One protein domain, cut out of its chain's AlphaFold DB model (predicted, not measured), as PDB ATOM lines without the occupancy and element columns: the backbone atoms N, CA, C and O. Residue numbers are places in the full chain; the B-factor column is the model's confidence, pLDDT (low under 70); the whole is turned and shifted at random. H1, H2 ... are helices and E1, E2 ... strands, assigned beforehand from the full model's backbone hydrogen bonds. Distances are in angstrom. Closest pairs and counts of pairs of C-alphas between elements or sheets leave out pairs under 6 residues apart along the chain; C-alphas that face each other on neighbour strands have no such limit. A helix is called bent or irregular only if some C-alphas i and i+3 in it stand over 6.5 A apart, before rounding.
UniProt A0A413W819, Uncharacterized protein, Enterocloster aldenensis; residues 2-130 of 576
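Overview. This is residues 2 to 130 of the 576 residues of an uncharacterized protein of Enterocloster aldenensis (UniProt A0A413W819). A small three-stranded sheet is sandwiched between helices, H4 and H5 crossing over one face and H3 over the other, and beyond H3 the helices H1 and H2 complete a crossed cluster of three at one end of the domain. The 129 printed residues hold five named helices and three named strands in the order H1 H2 H3 E1 H4 E2 E3 H5; the sheet runs E1 E3 E2, all antiparallel, and the class is mostly helix. The whole is compact, with a radius of gyration of the C-alphas of 15.5 A and spans of 48 by 33 by 24 A.

Arrangement. Start at H1, residues 2 to 22, whose residues 15 to 19 alone touch H2, residues 26 to 38; the closest C-alphas, of Tyr 15 and Ala 29, are 5.2 A apart. Next look at H3, residues 43 to 54: it touches H1 at Ala 10 and Ser 53, closest C-alphas 5.2 A apart, and H2 at Leu 37 and Lys 43, 4.7 A. Then come E1, residues 64 to 68, H4, residues 71 to 83, E2, residues 89 to 92, and E3, residues 104 to 108. E3 is the inner strand, the antiparallel neighbour of E1 and of E2: N 65 of E1 and O 107 of E3 are within hydrogen-bond range at 2.8 A, and so are N 92 of E2 and O 104 of E3 at 2.8 A. E2 and E3 form a hairpin. E1, H4, E2 is a split strand-helix-strand unit, two strands running the same way with E3 between them, and its crossover is right-handed. H5, residues 109 to 126, touches H4 at a steep tilt of 64 degrees, closest C-alphas Thr 77 and Ala 122 at 5.5 A. H4 and H5 are on the same face of the sheet at heights of 9.4 A and 9.7 A, and H3 is on the opposite face at 8.2 A: three layers, helices on both faces of a sheet. H1 and H4 are apart. Every O i to N i+4 pair is within hydrogen-bond range in H1, H2 and H3; in H4 it is 7 of 9, in H5 12 of 14.

Along the chain. Find C-alpha 2 at (-66.822, 45.330, 34.297); from there H1 runs 30.4 A to C-alpha 22. H2 spans 18.3 A, H3 16.5 A, E1 13.6 A, H4 19.7 A, E2 9.8 A and E3 13.0 A. H5 runs 25.3 A to C-alpha 126 at (-27.258, 36.885, 43.580), with a kink of 26 degrees near residue 116. H4 and H5 are irregular: C-alphas 72 and 75 are 7.1 A apart, C-alphas 110 and 113 7.8 A.

Size, cuts and confidence. The two C-alphas farthest apart, of Asp 27 and Pro 130, are 50.4 A apart. The printed part has no cut, and the link from E2 to E3, 11 residues, is long. Look for pLDDT under 70 at residues 2 to 7, 21, 41, 85 to 86 and 93 to 101; the mean of the printed part is 78.2.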
ATOM      1  N   ALA A   2     -67.918  44.350  34.401       34.94
ATOM      2  CA  ALA A   2     -66.822  45.330  34.297       34.94
ATOM      3  C   ALA A   2     -65.472  44.726  33.853       34.94
ATOM      4  O   ALA A   2     -64.721  45.382  33.132       34.94
ATOM      5  N   ASP A   3     -65.204  43.471  34.219       48.53
ATOM      6  CA  ASP A   3     -63.927  42.799  33.947       48.53
ATOM      7  C   ASP A   3     -63.784  42.380  32.474       48.53
ATOM      8  O   ASP A   3     -62.781  42.655  31.828       48.53
ATOM      9  N   ILE A   4     -64.872  41.878  31.873       52.97
ATOM     10  CA  ILE A   4     -64.928  41.561  30.435       52.97
ATOM     11  C   ILE A   4     -64.709  42.826  29.596       52.97
ATOM     12  O   ILE A   4     -64.029  42.779  28.578       52.97
ATOM     13  N   ALA A   5     -65.254  43.972  30.015       55.81
ATOM     14  CA  ALA A   5     -65.072  45.231  29.297       55.81
ATOM     15  C   ALA A   5     -63.627  45.754  29.395       55.81
ATOM     16  O   ALA A   5     -63.082  46.201  28.384       55.81
ATOM     17  N   LYS A   6     -62.995  45.664  30.576       61.94
ATOM     18  CA  LYS A   6     -61.578  46.013  30.776       61.94
ATOM     19  C   LYS A   6     -60.654  45.074  29.997       61.94
ATOM     20  O   LYS A   6     -59.764  45.555  29.299       61.94
ATOM     21  N   ASP A   7     -60.899  43.768  30.035       65.25
ATOM     22  CA  ASP A   7     -60.123  42.781  29.280       65.25
ATOM     23  C   ASP A   7     -60.325  42.922  27.767       65.25
ATOM     24  O   ASP A   7     -59.358  42.874  27.011       65.25
ATOM     25  N   MET A   8     -61.546  43.198  27.295       70.00
ATOM     26  CA  MET A   8     -61.795  43.509  25.882       70.00
ATOM     27  C   MET A   8     -61.097  44.802  25.450       70.00
ATOM     28  O   MET A   8     -60.585  44.880  24.332       70.00
ATOM     29  N   GLN A   9     -61.041  45.814  26.320       76.38
ATOM     30  CA  GLN A   9     -60.327  47.058  26.048       76.38
ATOM     31  C   GLN A   9     -58.806  46.843  26.017       76.38
ATOM     32  O   GLN A   9     -58.142  47.352  25.112       76.38
ATOM     33  N   ALA A  10     -58.262  46.059  26.951       74.19
ATOM     34  CA  ALA A  10     -56.852  45.677  26.976       74.19
ATOM     35  C   ALA A  10     -56.472  44.854  25.737       74.19
ATOM     36  O   ALA A  10     -55.452  45.132  25.107       74.19
ATOM     37  N   MET A  11     -57.319  43.911  25.319       78.19
ATOM     38  CA  MET A  11     -57.125  43.130  24.092       78.19
ATOM     39  C   MET A  11     -57.189  44.008  22.839       78.19
ATOM     40  O   MET A  11     -56.315  43.919  21.982       78.19
ATOM     41  N   SER A  12     -58.158  44.926  22.755       79.00
ATOM     42  CA  SER A  12     -58.240  45.887  21.646       79.00
ATOM     43  C   SER A  12     -56.980  46.749  21.545       79.00
ATOM     44  O   SER A  12     -56.448  46.933  20.453       79.00
ATOM     45  N   ARG A  13     -56.470  47.249  22.678       78.56
ATOM     46  CA  ARG A  13     -55.209  48.007  22.734       78.56
ATOM     47  C   ARG A  13     -54.003  47.143  22.363       78.56
ATOM     48  O   ARG A  13     -53.154  47.593  21.603       78.56
ATOM     49  N   SER A  14     -53.978  45.886  22.799       79.25
ATOM     50  CA  SER A  14     -52.923  44.924  22.454       79.25
ATOM     51  C   SER A  14     -52.827  44.709  20.945       79.25
ATOM     52  O   SER A  14     -51.732  44.671  20.380       79.25
ATOM     53  N   TYR A  15     -53.972  44.634  20.259       82.56
ATOM     54  CA  TYR A  15     -54.011  44.534  18.802       82.56
ATOM     55  C   TYR A  15     -53.454  45.787  18.121       82.56
ATOM     56  O   TYR A  15     -52.728  45.668  17.133       82.56
ATOM     57  N   GLU A  16     -53.752  46.981  18.642       81.19
ATOM     58  CA  GLU A  16     -53.210  48.244  18.123       81.19
ATOM     59  C   GLU A  16     -51.691  48.339  18.303       81.19
ATOM     60  O   GLU A  16     -50.995  48.757  17.371       81.19
ATOM     61  N   VAL A  17     -51.175  47.916  19.463       78.38
ATOM     62  CA  VAL A  17     -49.735  47.866  19.753       78.38
ATOM     63  C   VAL A  17     -49.038  46.945  18.752       78.38
ATOM     64  O   VAL A  17     -48.164  47.399  18.022       78.38
ATOM     65  N   ILE A  18     -49.489  45.694  18.601       78.56
ATOM     66  CA  ILE A  18     -48.907  44.740  17.635       78.56
ATOM     67  C   ILE A  18     -48.994  45.261  16.198       78.56
ATOM     68  O   ILE A  18     -48.015  45.198  15.448       78.56
ATOM     69  N   SER A  19     -50.166  45.772  15.809       79.19
ATOM     70  CA  SER A  19     -50.421  46.316  14.474       79.19
ATOM     71  C   SER A  19     -49.395  47.389  14.114       79.19
ATOM     72  O   SER A  19     -48.822  47.355  13.023       79.19
ATOM     73  N   LYS A  20     -49.095  48.292  15.050       76.00
ATOM     74  CA  LYS A  20     -48.100  49.352  14.869       76.00
ATOM     75  C   LYS A  20     -46.662  48.863  14.967       76.00
ATOM     76  O   LYS A  20     -45.857  49.256  14.127       76.00
ATOM     77  N   SER A  21     -46.334  48.018  15.943       68.75
ATOM     78  CA  SER A  21     -44.964  47.541  16.159       68.75
ATOM     79  C   SER A  21     -44.444  46.701  14.989       68.75
ATOM     80  O   SER A  21     -43.260  46.774  14.673       68.75
ATOM     81  N   ILE A  22     -45.316  45.927  14.331       72.19
ATOM     82  CA  ILE A  22     -44.948  45.015  13.229       72.19
ATOM     83  C   ILE A  22     -45.378  45.573  11.855       72.19
ATOM     84  O   ILE A  22     -44.933  45.094  10.814       72.19
ATOM     85  N   GLY A  23     -46.219  46.614  11.821       75.12
ATOM     86  CA  GLY A  23     -46.701  47.227  10.579       75.12
ATOM     87  C   GLY A  23     -47.749  46.383   9.842       75.12
ATOM     88  O   GLY A  23     -47.772  46.359   8.612       75.12
ATOM     89  N   ILE A  24     -48.609  45.679  10.582       81.19
ATOM     90  CA  ILE A  24     -49.677  44.817  10.045       81.19
ATOM     91  C   ILE A  24     -51.060  45.400  10.346       81.19
ATOM     92  O   ILE A  24     -51.213  46.218  11.243       81.19
ATOM     93  N   SER A  25     -52.100  44.983   9.620       85.31
ATOM     94  CA  SER A  25     -53.483  45.400   9.914       85.31
ATOM     95  C   SER A  25     -53.963  44.892  11.280       85.31
ATOM     96  O   SER A  25     -53.580  43.791  11.675       85.31
ATOM     97  N   ILE A  26     -54.879  45.616  11.935       84.38
ATOM     98  CA  ILE A  26     -55.475  45.233  13.233       84.38
ATOM     99  C   ILE A  26     -56.070  43.815  13.200       84.38
ATOM    100  O   ILE A  26     -55.800  43.027  14.097       84.38
ATOM    101  N   ASP A  27     -56.774  43.427  12.132       83.00
ATOM    102  CA  ASP A  27     -57.330  42.067  12.001       83.00
ATOM    103  C   ASP A  27     -56.249  40.973  11.965       83.00
ATOM    104  O   ASP A  27     -56.439  39.867  12.472       83.00
ATOM    105  N   ALA A  28     -55.097  41.273  11.359       79.50
ATOM    106  CA  ALA A  28     -53.953  40.364  11.325       79.50
ATOM    107  C   ALA A  28     -53.249  40.310  12.689       79.50
ATOM    108  O   ALA A  28     -52.845  39.232  13.116       79.50
ATOM    109  N   ALA A  29     -53.160  41.447  13.385       82.38
ATOM    110  CA  ALA A  29     -52.647  41.534  14.748       82.38
ATOM    111  C   ALA A  29     -53.518  40.758  15.747       82.38
ATOM    112  O   ALA A  29     -52.977  40.031  16.574       82.38
ATOM    113  N   ALA A  30     -54.847  40.834  15.616       84.38
ATOM    114  CA  ALA A  30     -55.782  40.073  16.439       84.38
ATOM    115  C   ALA A  30     -55.599  38.562  16.259       84.38
ATOM    116  O   ALA A  30     -55.389  37.837  17.226       84.38
ATOM    117  N   ARG A  31     -55.558  38.090  15.003       84.25
ATOM    118  CA  ARG A  31     -55.296  36.671  14.701       84.25
ATOM    119  C   ARG A  31     -53.936  36.203  15.211       84.25
ATOM    120  O   ARG A  31     -53.818  35.062  15.653       84.25
ATOM    121  N   LEU A  32     -52.917  37.058  15.121       81.88
ATOM    122  CA  LEU A  32     -51.579  36.759  15.615       81.88
ATOM    123  C   LEU A  32     -51.586  36.618  17.140       81.88
ATOM    124  O   LEU A  32     -51.162  35.580  17.634       81.88
ATOM    125  N   LEU A  33     -52.109  37.605  17.873       83.56
ATOM    126  CA  LEU A  33     -52.142  37.576  19.337       83.56
ATOM    127  C   LEU A  33     -52.959  36.395  19.867       83.56
ATOM    128  O   LEU A  33     -52.473  35.656  20.720       83.56
ATOM    129  N   ASP A  34     -54.140  36.144  19.298       83.44
ATOM    130  CA  ASP A  34     -54.968  34.989  19.657       83.44
ATOM    131  C   ASP A  34     -54.234  33.663  19.419       83.44
ATOM    132  O   ASP A  34     -54.351  32.721  20.207       83.44
ATOM    133  N   SER A  35     -53.461  33.569  18.333       82.94
ATOM    134  CA  SER A  35     -52.644  32.390  18.049       82.94
ATOM    135  C   SER A  35     -51.474  32.250  19.023       82.94
ATOM    136  O   SER A  35     -51.139  31.122  19.391       82.94
ATOM    137  N   LEU A  36     -50.853  33.359  19.437       83.19
ATOM    138  CA  LEU A  36     -49.742  33.352  20.388       83.19
ATOM    139  C   LEU A  36     -50.213  32.946  21.793       83.19
ATOM    140  O   LEU A  36     -49.562  32.113  22.418       83.19
ATOM    141  N   LEU A  37     -51.375  33.443  22.239       81.88
ATOM    142  CA  LEU A  37     -51.995  33.087  23.525       81.88
ATOM    143  C   LEU A  37     -52.357  31.596  23.618       81.88
ATOM    144  O   LEU A  37     -52.297  30.999  24.693       81.88
ATOM    145  N   ARG A  38     -52.740  30.975  22.495       83.50
ATOM    146  CA  ARG A  38     -53.128  29.554  22.440       83.50
ATOM    147  C   ARG A  38     -51.940  28.595  22.423       83.50
ATOM    148  O   ARG A  38     -52.109  27.420  22.748       83.50
ATOM    149  N   ASN A  39     -50.759  29.058  22.020       80.56
ATOM    150  CA  ASN A  39     -49.576  28.216  21.909       80.56
ATOM    151  C   ASN A  39     -48.701  28.354  23.161       80.56
ATOM    152  O   ASN A  39     -48.211  29.434  23.473       80.56
ATOM    153  N   ARG A  40     -48.463  27.232  23.856       73.06
ATOM    154  CA  ARG A  40     -47.655  27.190  25.086       73.06
ATOM    155  C   ARG A  40     -46.263  27.801  24.913       73.06
ATOM    156  O   ARG A  40     -45.792  28.434  25.842       73.06
ATOM    157  N   GLY A  41     -45.636  27.647  23.745       68.56
ATOM    158  CA  GLY A  41     -44.288  28.174  23.492       68.56
ATOM    159  C   GLY A  41     -44.222  29.686  23.253       68.56
ATOM    160  O   GLY A  41     -43.135  30.244  23.210       68.56
ATOM    161  N   THR A  42     -45.362  30.355  23.070       75.38
ATOM    162  CA  THR A  42     -45.431  31.800  22.785       75.38
ATOM    163  C   THR A  42     -46.373  32.551  23.721       75.38
ATOM    164  O   THR A  42     -46.629  33.738  23.516       75.38
ATOM    165  N   LYS A  43     -46.905  31.859  24.732       79.50
ATOM    166  CA  LYS A  43     -47.900  32.394  25.660       79.50
ATOM    167  C   LYS A  43     -47.334  33.563  26.459       79.50
ATOM    168  O   LYS A  43     -47.965  34.610  26.496       79.50
ATOM    169  N   ASP A  44     -46.112  33.429  26.962       74.50
ATOM    170  CA  ASP A  44     -45.447  34.458  27.771       74.50
ATOM    171  C   ASP A  44     -45.226  35.759  26.980       74.50
ATOM    172  O   ASP A  44     -45.399  36.859  27.499       74.50
ATOM    173  N   LEU A  45     -44.905  35.647  25.685       78.25
ATOM    174  CA  LEU A  45     -44.776  36.802  24.793       78.25
ATOM    175  C   LEU A  45     -46.127  37.498  24.576       78.25
ATOM    176  O   LEU A  45     -46.195  38.723  24.513       78.25
ATOM    177  N   ALA A  46     -47.203  36.726  24.441       77.88
ATOM    178  CA  ALA A  46     -48.540  37.279  24.299       77.88
ATOM    179  C   ALA A  46     -49.037  37.941  25.593       77.88
ATOM    180  O   ALA A  46     -49.604  39.030  25.538       77.88
ATOM    181  N   GLU A  47     -48.784  37.320  26.745       79.81
ATOM    182  CA  GLU A  47     -49.112  37.868  28.064       79.81
ATOM    183  C   GLU A  47     -48.372  39.177  28.332       79.81
ATOM    184  O   GLU A  47     -48.983  40.129  28.809       79.81
ATOM    185  N   LEU A  48     -47.104  39.284  27.920       83.50
ATOM    186  CA  LEU A  48     -46.342  40.532  27.979       83.50
ATOM    187  C   LEU A  48     -47.066  41.671  27.242       83.50
ATOM    188  O   LEU A  48     -47.204  42.771  27.779       83.50
ATOM    189  N   ILE A  49     -47.570  41.421  26.031       82.44
ATOM    190  CA  ILE A  49     -48.269  42.439  25.229       82.44
ATOM    191  C   ILE A  49     -49.604  42.843  25.873       82.44
ATOM    192  O   ILE A  49     -49.966  44.026  25.877       82.44
ATOM    193  N   VAL A  50     -50.320  41.876  26.445       80.75
ATOM    194  CA  VAL A  50     -51.574  42.130  27.164       80.75
ATOM    195  C   VAL A  50     -51.319  42.947  28.429       80.75
ATOM    196  O   VAL A  50     -52.008  43.942  28.647       80.75
ATOM    197  N   ASN A  51     -50.304  42.590  29.220       79.88
ATOM    198  CA  ASN A  51     -49.929  43.310  30.438       79.88
ATOM    199  C   ASN A  51     -49.516  44.752  30.135       79.88
ATOM    200  O   ASN A  51     -49.983  45.670  30.804       79.88
ATOM    201  N   HIS A  52     -48.743  44.975  29.068       82.56
ATOM    202  CA  HIS A  52     -48.400  46.326  28.623       82.56
ATOM    203  C   HIS A  52     -49.652  47.151  28.304       82.56
ATOM    204  O   HIS A  52     -49.772  48.299  28.712       82.56
ATOM    205  N   SER A  53     -50.638  46.548  27.644       78.44
ATOM    206  CA  SER A  53     -51.882  47.235  27.269       78.44
ATOM    207  C   SER A  53     -52.807  47.546  28.453       78.44
ATOM    208  O   SER A  53     -53.723  48.368  28.319       78.44
ATOM    209  N   LYS A  54     -52.581  46.886  29.598       77.50
ATOM    210  CA  LYS A  54     -53.246  47.159  30.878       77.50
ATOM    211  C   LYS A  54     -52.581  48.309  31.649       77.50
ATOM    212  O   LYS A  54     -53.247  48.901  32.495       77.50
ATOM    213  N   ASP A  55     -51.332  48.668  31.342       75.56
ATOM    214  CA  ASP A  55     -50.637  49.790  31.982       75.56
ATOM    215  C   ASP A  55     -51.256  51.139  31.545       75.56
ATOM    216  O   ASP A  55     -51.319  51.426  30.342       75.56
ATOM    217  N   PRO A  56     -51.715  51.997  32.479       73.62
ATOM    218  CA  PRO A  56     -52.242  53.325  32.157       73.62
ATOM    219  C   PRO A  56     -51.218  54.267  31.506       73.62
ATOM    220  O   PRO A  56     -51.624  55.207  30.820       73.62
ATOM    221  N   ASN A  57     -49.920  54.023  31.696       77.75
ATOM    222  CA  ASN A  57     -48.832  54.806  31.111       77.75
ATOM    223  C   ASN A  57     -48.389  54.288  29.735       77.75
ATOM    224  O   ASN A  57     -47.494  54.877  29.127       77.75
ATOM    225  N   SER A  58     -48.997  53.206  29.239       79.31
ATOM    226  CA  SER A  58     -48.667  52.643  27.932       79.31
ATOM    227  C   SER A  58     -49.052  53.575  26.783       79.31
ATOM    228  O   SER A  58     -50.092  54.244  26.775       79.31
ATOM    229  N   SER A  59     -48.198  53.594  25.766       77.50
ATOM    230  CA  SER A  59     -48.402  54.309  24.519       77.50
ATOM    231  C   SER A  59     -48.244  53.364  23.340       77.50
ATOM    232  O   SER A  59     -47.346  52.536  23.260       77.50
ATOM    233  N   LYS A  60     -49.056  53.590  22.312       70.50
ATOM    234  CA  LYS A  60     -48.942  52.926  21.005       70.50
ATOM    235  C   LYS A  60     -47.597  53.146  20.287       70.50
ATOM    236  O   LYS A  60     -47.387  52.565  19.225       70.50
ATOM    237  N   ASP A  61     -46.766  54.061  20.785       74.62
ATOM    238  CA  ASP A  61     -45.436  54.365  20.251       74.62
ATOM    239  C   ASP A  61     -44.309  53.704  21.073       74.62
ATOM    240  O   ASP A  61     -43.133  53.843  20.719       74.62
ATOM    241  N   ASP A  62     -44.658  52.969  22.136       78.19
ATOM    242  CA  ASP A  62     -43.707  52.190  22.921       78.19
ATOM    243  C   ASP A  62     -43.097  51.065  22.089       78.19
ATOM    244  O   ASP A  62     -43.734  50.425  21.245       78.19
ATOM    245  N   LYS A  63     -41.802  50.848  22.310       79.75
ATOM    246  CA  LYS A  63     -41.006  49.898  21.539       79.75
ATOM    247  C   LYS A  63     -40.628  48.722  22.404       79.75
ATOM    248  O   LYS A  63     -40.202  48.894  23.541       79.75
ATOM    249  N   LEU A  64     -40.707  47.542  21.809       80.25
ATOM    250  CA  LEU A  64     -40.143  46.341  22.389       80.25
ATOM    251  C   LEU A  64     -38.613  46.453  22.366       80.25
ATOM    252  O   LEU A  64     -38.010  46.709  21.320       80.25
ATOM    253  N   VAL A  65     -37.998  46.306  23.529       83.62
ATOM    254  CA  VAL A  65     -36.558  46.424  23.751       83.62
ATOM    255  C   VAL A  65     -36.057  45.217  24.530       83.62
ATOM    256  O   VAL A  65     -36.812  44.533  25.219       83.62
ATOM    257  N   THR A  66     -34.761  44.948  24.408       82.94
ATOM    258  CA  THR A  66     -34.097  43.840  25.092       82.94
ATOM    259  C   THR A  66     -32.981  44.349  25.981       82.94
ATOM    260  O   THR A  66     -32.205  45.220  25.579       82.94
ATOM    261  N   ARG A  67     -32.838  43.749  27.160       83.00
ATOM    262  CA  ARG A  67     -31.719  43.970  28.071       83.00
ATOM    263  C   ARG A  67     -31.051  42.641  28.381       83.00
ATOM    264  O   ARG A  67     -31.653  41.779  29.006       83.00
ATOM    265  N   SER A  68     -29.801  42.488  27.957       81.81
ATOM    266  CA  SER A  68     -29.018  41.286  28.247       81.81
ATOM    267  C   SER A  68     -28.764  41.140  29.745       81.81
ATOM    268  O   SER A  68     -28.435  42.130  30.407       81.81
ATOM    269  N   ILE A  69     -28.869  39.910  30.239       82.19
ATOM    270  CA  ILE A  69     -28.606  39.513  31.622       82.19
ATOM    271  C   ILE A  69     -27.664  38.308  31.655       82.19
ATOM    272  O   ILE A  69     -27.602  37.511  30.719       82.19
ATOM    273  N   SER A  70     -26.900  38.185  32.736       76.62
ATOM    274  CA  SER A  70     -26.011  37.042  32.937       76.62
ATOM    275  C   SER A  70     -26.827  35.754  33.131       76.62
ATOM    276  O   SER A  70     -27.848  35.806  33.818       76.62
ATOM    277  N   PRO A  71     -26.375  34.593  32.620       76.75
ATOM    278  CA  PRO A  71     -27.078  33.318  32.808       76.75
ATOM    279  C   PRO A  71     -27.371  32.979  34.277       76.75
ATOM    280  O   PRO A  71     -28.450  32.492  34.594       76.75
ATOM    281  N   GLU A  72     -26.453  33.319  35.187       74.88
ATOM    282  CA  GLU A  72     -26.618  33.112  36.636       74.88
ATOM    283  C   GLU A  72     -27.791  33.895  37.249       74.88
ATOM    284  O   GLU A  72     -28.286  33.522  38.307       74.88
ATOM    285  N   LEU A  73     -28.248  34.971  36.598       82.44
ATOM    286  CA  LEU A  73     -29.354  35.800  37.081       82.44
ATOM    287  C   LEU A  73     -30.718  35.311  36.607       82.44
ATOM    288  O   LEU A  73     -31.720  35.724  37.177       82.44
ATOM    289  N   VAL A  74     -30.781  34.444  35.590       83.56
ATOM    290  CA  VAL A  74     -32.042  34.070  34.929       83.56
ATOM    291  C   VAL A  74     -33.066  33.536  35.927       83.56
ATOM    292  O   VAL A  74     -34.207  33.986  35.905       83.56
ATOM    293  N   GLY A  75     -32.666  32.624  36.819       82.06
ATOM    294  CA  GLY A  75     -33.562  32.079  37.846       82.06
ATOM    295  C   GLY A  75     -34.115  33.174  38.759       82.06
ATOM    296  O   GLY A  75     -35.322  33.358  38.846       82.06
ATOM    297  N   VAL A  76     -33.223  33.986  39.324       84.88
ATOM    298  CA  VAL A  76     -33.576  35.075  40.248       84.88
ATOM    299  C   VAL A  76     -34.473  36.108  39.582       84.88
ATOM    300  O   VAL A  76     -35.472  36.536  40.144       84.88
ATOM    301  N   THR A  77     -34.139  36.507  38.357       87.75
ATOM    302  CA  THR A  77     -34.933  37.459  37.590       87.75
ATOM    303  C   THR A  77     -36.321  36.898  37.286       87.75
ATOM    304  O   THR A  77     -37.279  37.661  37.348       87.75
ATOM    305  N   LYS A  78     -36.476  35.589  37.010       86.62
ATOM    306  CA  LYS A  78     -37.808  34.971  36.852       86.62
ATOM    307  C   LYS A  78     -38.619  35.090  38.137       86.62
ATOM    308  O   LYS A  78     -39.781  35.476  38.062       86.62
ATOM    309  N   ASP A  79     -38.007  34.831  39.290       84.25
ATOM    310  CA  ASP A  79     -38.685  34.920  40.587       84.25
ATOM    311  C   ASP A  79     -39.130  36.357  40.895       84.25
ATOM    312  O   ASP A  79     -40.271  36.590  41.295       84.25
ATOM    313  N   VAL A  80     -38.258  37.341  40.644       87.31
ATOM    314  CA  VAL A  80     -38.581  38.766  40.829       87.31
ATOM    315  C   VAL A  80     -39.688  39.208  39.864       87.31
ATOM    316  O   VAL A  80     -40.660  39.826  40.291       87.31
ATOM    317  N   LEU A  81     -39.606  38.846  38.577       86.12
ATOM    318  CA  LEU A  81     -40.644  39.163  37.587       86.12
ATOM    319  C   LEU A  81     -41.990  38.505  37.919       86.12
ATOM    320  O   LEU A  81     -43.035  39.123  37.735       86.12
ATOM    321  N   ALA A  82     -41.983  37.274  38.435       83.06
ATOM    322  CA  ALA A  82     -43.197  36.576  38.848       83.06
ATOM    323  C   ALA A  82     -43.897  37.269  40.031       83.06
ATOM    324  O   ALA A  82     -45.129  37.239  40.116       83.06
ATOM    325  N   ARG A  83     -43.131  37.911  40.926       83.12
ATOM    326  CA  ARG A  83     -43.667  38.760  41.999       83.12
ATOM    327  C   ARG A  83     -44.225  40.073  41.443       83.12
ATOM    328  O   ARG A  83     -45.319  40.481  41.824       83.12
ATOM    329  N   GLU A  84     -43.531  40.696  40.493       80.25
ATOM    330  CA  GLU A  84     -43.933  41.947  39.832       80.25
ATOM    331  C   GLU A  84     -44.948  41.707  38.689       80.25
ATOM    332  O   GLU A  84     -44.747  42.136  37.555       80.25
ATOM    333  N   LYS A  85     -46.078  41.039  38.976       68.31
ATOM    334  CA  LYS A  85     -47.072  40.568  37.977       68.31
ATOM    335  C   LYS A  85     -47.594  41.630  36.995       68.31
ATOM    336  O   LYS A  85     -48.100  41.277  35.931       68.31
ATOM    337  N   LYS A  86     -47.529  42.916  37.358       69.00
ATOM    338  CA  LYS A  86     -47.981  44.048  36.527       69.00
ATOM    339  C   LYS A  86     -46.923  44.511  35.518       69.00
ATOM    340  O   LYS A  86     -47.257  45.230  34.578       69.00
ATOM    341  N   LEU A  87     -45.662  44.116  35.692       79.75
ATOM    342  CA  LEU A  87     -44.573  44.509  34.812       79.75
ATOM    343  C   LEU A  87     -44.642  43.718  33.502       79.75
ATOM    344  O   LEU A  87     -44.570  42.491  33.488       79.75
ATOM    345  N   ALA A  88     -44.753  44.422  32.375       81.62
ATOM    346  CA  ALA A  88     -44.762  43.806  31.052       81.62
ATOM    347  C   ALA A  88     -43.339  43.445  30.594       81.62
ATOM    348  O   ALA A  88     -42.774  44.066  29.686       81.62
ATOM    349  N   ALA A  89     -42.756  42.437  31.244       84.56
ATOM    350  CA  ALA A  89     -41.429  41.924  30.948       84.56
ATOM    351  C   ALA A  89     -41.391  40.391  31.024       84.56
ATOM    352  O   ALA A  89     -42.078  39.775  31.833       84.56
ATOM    353  N   THR A  90     -40.575  39.768  30.176       85.75
ATOM    354  CA  THR A  90     -40.335  38.318  30.192       85.75
ATOM    355  C   THR A  90     -38.887  38.018  29.839       85.75
ATOM    356  O   THR A  90     -38.214  38.833  29.208       85.75
ATOM    357  N   ILE A  91     -38.388  36.850  30.235       83.25
ATOM    358  CA  ILE A  91     -37.031  36.425  29.898       83.25
ATOM    359  C   ILE A  91     -37.068  35.568  28.642       83.25
ATOM    360  O   ILE A  91     -37.761  34.557  28.577       83.25
ATOM    361  N   ILE A  92     -36.257  35.951  27.663       79.69
ATOM    362  CA  ILE A  92     -35.893  35.088  26.549       79.69
ATOM    363  C   ILE A  92     -34.757  34.201  27.052       79.69
ATOM    364  O   ILE A  92     -33.593  34.613  27.091       79.69
ATOM    365  N   ASP A  93     -35.144  33.015  27.517       67.88
ATOM    366  CA  ASP A  93     -34.220  31.953  27.892       67.88
ATOM    367  C   ASP A  93     -33.702  31.254  26.634       67.88
ATOM    368  O   ASP A  93     -34.398  31.188  25.617       67.88
ATOM    369  N   ILE A  94     -32.474  30.758  26.685       65.19
ATOM    370  CA  ILE A  94     -31.818  30.153  25.526       65.19
ATOM    371  C   ILE A  94     -31.624  28.672  25.805       65.19
ATOM    372  O   ILE A  94     -31.146  28.290  26.872       65.19
ATOM    373  N   ASP A  95     -31.968  27.841  24.821       57.66
ATOM    374  CA  ASP A  95     -31.643  26.418  24.842       57.66
ATOM    375  C   ASP A  95     -30.137  26.217  25.065       57.66
ATOM    376  O   ASP A  95     -29.308  26.807  24.372       57.66
ATOM    377  N   ASN A  96     -29.778  25.324  25.992       53.19
ATOM    378  CA  ASN A  96     -28.393  25.029  26.397       53.19
ATOM    379  C   ASN A  96     -27.434  24.647  25.241       53.19
ATOM    380  O   ASN A  96     -26.222  24.569  25.449       53.19
ATOM    381  N   ASP A  97     -27.957  24.405  24.038       50.41
ATOM    382  CA  ASP A  97     -27.201  24.049  22.839       50.41
ATOM    383  C   ASP A  97     -26.640  25.262  22.065       50.41
ATOM    384  O   ASP A  97     -25.708  25.095  21.273       50.41
ATOM    385  N   ASP A  98     -27.132  26.487  22.306       58.34
ATOM    386  CA  ASP A  98     -26.673  27.694  21.600       58.34
ATOM    387  C   ASP A  98     -25.721  28.552  22.451       58.34
ATOM    388  O   ASP A  98     -26.103  29.506  23.128       58.34
ATOM    389  N   LYS A  99     -24.427  28.214  22.388       54.91
ATOM    390  CA  LYS A  99     -23.351  28.851  23.174       54.91
ATOM    391  C   LYS A  99     -23.101  30.335  22.866       54.91
ATOM    392  O   LYS A  99     -22.343  30.965  23.598       54.91
ATOM    393  N   ASN A 100     -23.664  30.879  21.785       57.50
ATOM    394  CA  ASN A 100     -23.404  32.258  21.349       57.50
ATOM    395  C   ASN A 100     -24.517  33.245  21.726       57.50
ATOM    396  O   ASN A 100     -24.341  34.453  21.557       57.50
ATOM    397  N   SER A 101     -25.651  32.753  22.213       63.88
ATOM    398  CA  SER A 101     -26.798  33.583  22.553       63.88
ATOM    399  C   SER A 101     -26.710  34.029  24.025       63.88
ATOM    400  O   SER A 101     -26.248  33.288  24.891       63.88
ATOM    401  N   VAL A 102     -27.132  35.266  24.319       70.94
ATOM    402  CA  VAL A 102     -27.067  35.862  25.668       70.94
ATOM    403  C   VAL A 102     -28.481  36.022  26.235       70.94
ATOM    404  O   VAL A 102     -29.292  36.703  25.593       70.94
ATOM    405  N   PRO A 103     -28.793  35.452  27.420       81.88
ATOM    406  CA  PRO A 103     -30.119  35.570  28.017       81.88
ATOM    407  C   PRO A 103     -30.515  37.034  28.147       81.88
ATOM    408  O   PRO A 103     -29.681  37.892  28.445       81.88
ATOM    409  N   SER A 104     -31.772  37.353  27.860       84.06
ATOM    410  CA  SER A 104     -32.205  38.749  27.795       84.06
ATOM    411  C   SER A 104     -33.615  38.924  28.329       84.06
ATOM    412  O   SER A 104     -34.496  38.116  28.053       84.06
ATOM    413  N   ILE A 105     -33.841  40.018  29.050       88.25
ATOM    414  CA  ILE A 105     -35.180  40.477  29.410       88.25
ATOM    415  C   ILE A 105     -35.742  41.242  28.219       88.25
ATOM    416  O   ILE A 105     -35.125  42.191  27.733       88.25
ATOM    417  N   LEU A 106     -36.910  40.830  27.757       87.31
ATOM    418  CA  LEU A 106     -37.716  41.503  26.755       87.31
ATOM    419  C   LEU A 106     -38.793  42.320  27.470       87.31
ATOM    420  O   LEU A 106     -39.473  41.786  28.341       87.31
ATOM    421  N   TYR A 107     -38.943  43.595  27.122       88.75
ATOM    422  CA  TYR A 107     -39.906  44.502  27.757       88.75
ATOM    423  C   TYR A 107     -40.230  45.691  26.843       88.75
ATOM    424  O   TYR A 107     -39.564  45.901  25.827       88.75
ATOM    425  N   PHE A 108     -41.249  46.483  27.181       85.19
ATOM    426  CA  PHE A 108     -41.555  47.728  26.466       85.19
ATOM    427  C   PHE A 108     -40.800  48.932  27.042       85.19
ATOM    428  O   PHE A 108     -40.575  49.030  28.242       85.19
ATOM    429  N   SER A 109     -40.415  49.878  26.182       82.44
ATOM    430  CA  SER A 109     -39.539  51.009  26.521       82.44
ATOM    431  C   SER A 109     -40.003  51.884  27.690       82.44
ATOM    432  O   SER A 109     -39.157  52.492  28.346       82.44
ATOM    433  N   ASN A 110     -41.309  51.957  27.947       84.25
ATOM    434  CA  ASN A 110     -41.893  52.677  29.080       84.25
ATOM    435  C   ASN A 110     -41.542  52.035  30.436       84.25
ATOM    436  O   ASN A 110     -41.380  52.761  31.407       84.25
ATOM    437  N   HIS A 111     -41.327  50.717  30.482       86.00
ATOM    438  CA  HIS A 111     -41.001  49.950  31.692       86.00
ATOM    439  C   HIS A 111     -39.500  49.887  32.015       86.00
ATOM    440  O   HIS A 111     -39.036  49.038  32.780       86.00
ATOM    441  N   ARG A 112     -38.681  50.727  31.370       83.88
ATOM    442  CA  ARG A 112     -37.219  50.644  31.491       83.88
ATOM    443  C   ARG A 112     -36.737  50.822  32.927       83.88
ATOM    444  O   ARG A 112     -35.773  50.168  33.312       83.88
ATOM    445  N   LYS A 113     -37.358  51.713  33.698       83.88
ATOM    446  CA  LYS A 113     -36.918  52.007  35.068       83.88
ATOM    447  C   LYS A 113     -37.180  50.809  35.983       83.88
ATOM    448  O   LYS A 113     -36.290  50.397  36.717       83.88
ATOM    449  N   GLU A 114     -38.367  50.231  35.874       86.94
ATOM    450  CA  GLU A 114     -38.835  49.072  36.626       86.94
ATOM    451  C   GLU A 114     -38.000  47.832  36.292       86.94
ATOM    452  O   GLU A 114     -37.591  47.093  37.182       86.94
ATOM    453  N   VAL A 115     -37.652  47.628  35.016       88.38
ATOM    454  CA  VAL A 115     -36.777  46.516  34.617       88.38
ATOM    455  C   VAL A 115     -35.357  46.673  35.170       88.38
ATOM    456  O   VAL A 115     -34.769  45.688  35.609       88.38
ATOM    457  N   GLU A 116     -34.793  47.883  35.202       85.19
ATOM    458  CA  GLU A 116     -33.481  48.100  35.836       85.19
ATOM    459  C   GLU A 116     -33.546  47.914  37.368       85.19
ATOM    460  O   GLU A 116     -32.578  47.429  37.953       85.19
ATOM    461  N   GLN A 117     -34.685  48.197  38.019       86.56
ATOM    462  CA  GLN A 117     -34.906  47.843  39.432       86.56
ATOM    463  C   GLN A 117     -34.929  46.320  39.635       86.56
ATOM    464  O   GLN A 117     -34.218  45.816  40.500       86.56
ATOM    465  N   VAL A 118     -35.652  45.578  38.788       89.06
ATOM    466  CA  VAL A 118     -35.679  44.102  38.809       89.06
ATOM    467  C   VAL A 118     -34.280  43.507  38.632       89.06
ATOM    468  O   VAL A 118     -33.906  42.569  39.335       89.06
ATOM    469  N   ILE A 119     -33.484  44.052  37.709       87.44
ATOM    470  CA  ILE A 119     -32.099  43.609  37.495       87.44
ATOM    471  C   ILE A 119     -31.236  43.928  38.717       87.44
ATOM    472  O   ILE A 119     -30.430  43.091  39.117       87.44
ATOM    473  N   SER A 120     -31.401  45.113  39.308       87.06
ATOM    474  CA  SER A 120     -30.649  45.531  40.496       87.06
ATOM    475  C   SER A 120     -30.946  44.621  41.687       87.06
ATOM    476  O   SER A 120     -30.014  44.135  42.323       87.06
ATOM    477  N   GLU A 121     -32.217  44.303  41.934       88.88
ATOM    478  CA  GLU A 121     -32.613  43.333  42.955       88.88
ATOM    479  C   GLU A 121     -32.054  41.935  42.653       88.88
ATOM    480  O   GLU A 121     -31.505  41.284  43.541       88.88
ATOM    481  N   ALA A 122     -32.132  41.471  41.401       87.88
ATOM    482  CA  ALA A 122     -31.596  40.165  41.024       87.88
ATOM    483  C   ALA A 122     -30.074  40.085  41.236       87.88
ATOM    484  O   ALA A 122     -29.572  39.072  41.724       87.88
ATOM    485  N   LEU A 123     -29.339  41.153  40.912       86.44
ATOM    486  CA  LEU A 123     -27.904  41.277  41.180       86.44
ATOM    487  C   LEU A 123     -27.595  41.264  42.679       86.44
ATOM    488  O   LEU A 123     -26.628  40.610  43.077       86.44
ATOM    489  N   ALA A 124     -28.425  41.940  43.478       87.75
ATOM    490  CA  ALA A 124     -28.316  41.998  44.930       87.75
ATOM    491  C   ALA A 124     -28.525  40.619  45.570       87.75
ATOM    492  O   ALA A 124     -27.675  40.129  46.309       87.75
ATOM    493  N   ARG A 125     -29.625  39.942  45.215       85.44
ATOM    494  CA  ARG A 125     -29.951  38.582  45.677       85.44
ATOM    495  C   ARG A 125     -28.908  37.560  45.242       85.44
ATOM    496  O   ARG A 125     -28.629  36.609  45.965       85.44
ATOM    497  N   ALA A 126     -28.320  37.748  44.064       83.69
ATOM    498  CA  ALA A 126     -27.258  36.885  43.580       83.69
ATOM    499  C   ALA A 126     -25.888  37.193  44.202       83.69
ATOM    500  O   ALA A 126     -24.978  36.387  44.017       83.69
ATOM    501  N   GLY A 127     -25.687  38.319  44.892       83.31
ATOM    502  CA  GLY A 127     -24.360  38.674  45.397       83.31
ATOM    503  C   GLY A 127     -23.340  38.932  44.282       83.31
ATOM    504  O   GLY A 127     -22.160  38.615  44.425       83.31
ATOM    505  N   LEU A 128     -23.801  39.383  43.107       81.25
ATOM    506  CA  LEU A 128     -22.939  39.646  41.943       81.25
ATOM    507  C   LEU A 128     -22.432  41.089  41.888       81.25
ATOM    508  O   LEU A 128     -21.533  41.389  41.101       81.25
ATOM    509  N   LEU A 129     -22.992  41.961  42.723       79.56
ATOM    510  CA  LEU A 129     -22.448  43.281  43.008       79.56
ATOM    511  C   LEU A 129     -21.912  43.292  44.442       79.56
ATOM    512  O   LEU A 129     -22.614  42.816  45.329       79.56
ATOM    513  N   PRO A 130     -20.705  43.822  44.691       80.38
ATOM    514  CA  PRO A 130     -20.193  43.938  46.055       80.38
ATOM    515  C   PRO A 130     -21.028  44.923  46.885       80.38
ATOM    516  O   PRO A 130     -21.232  44.713  48.075       80.38
TER     517      PRO A 130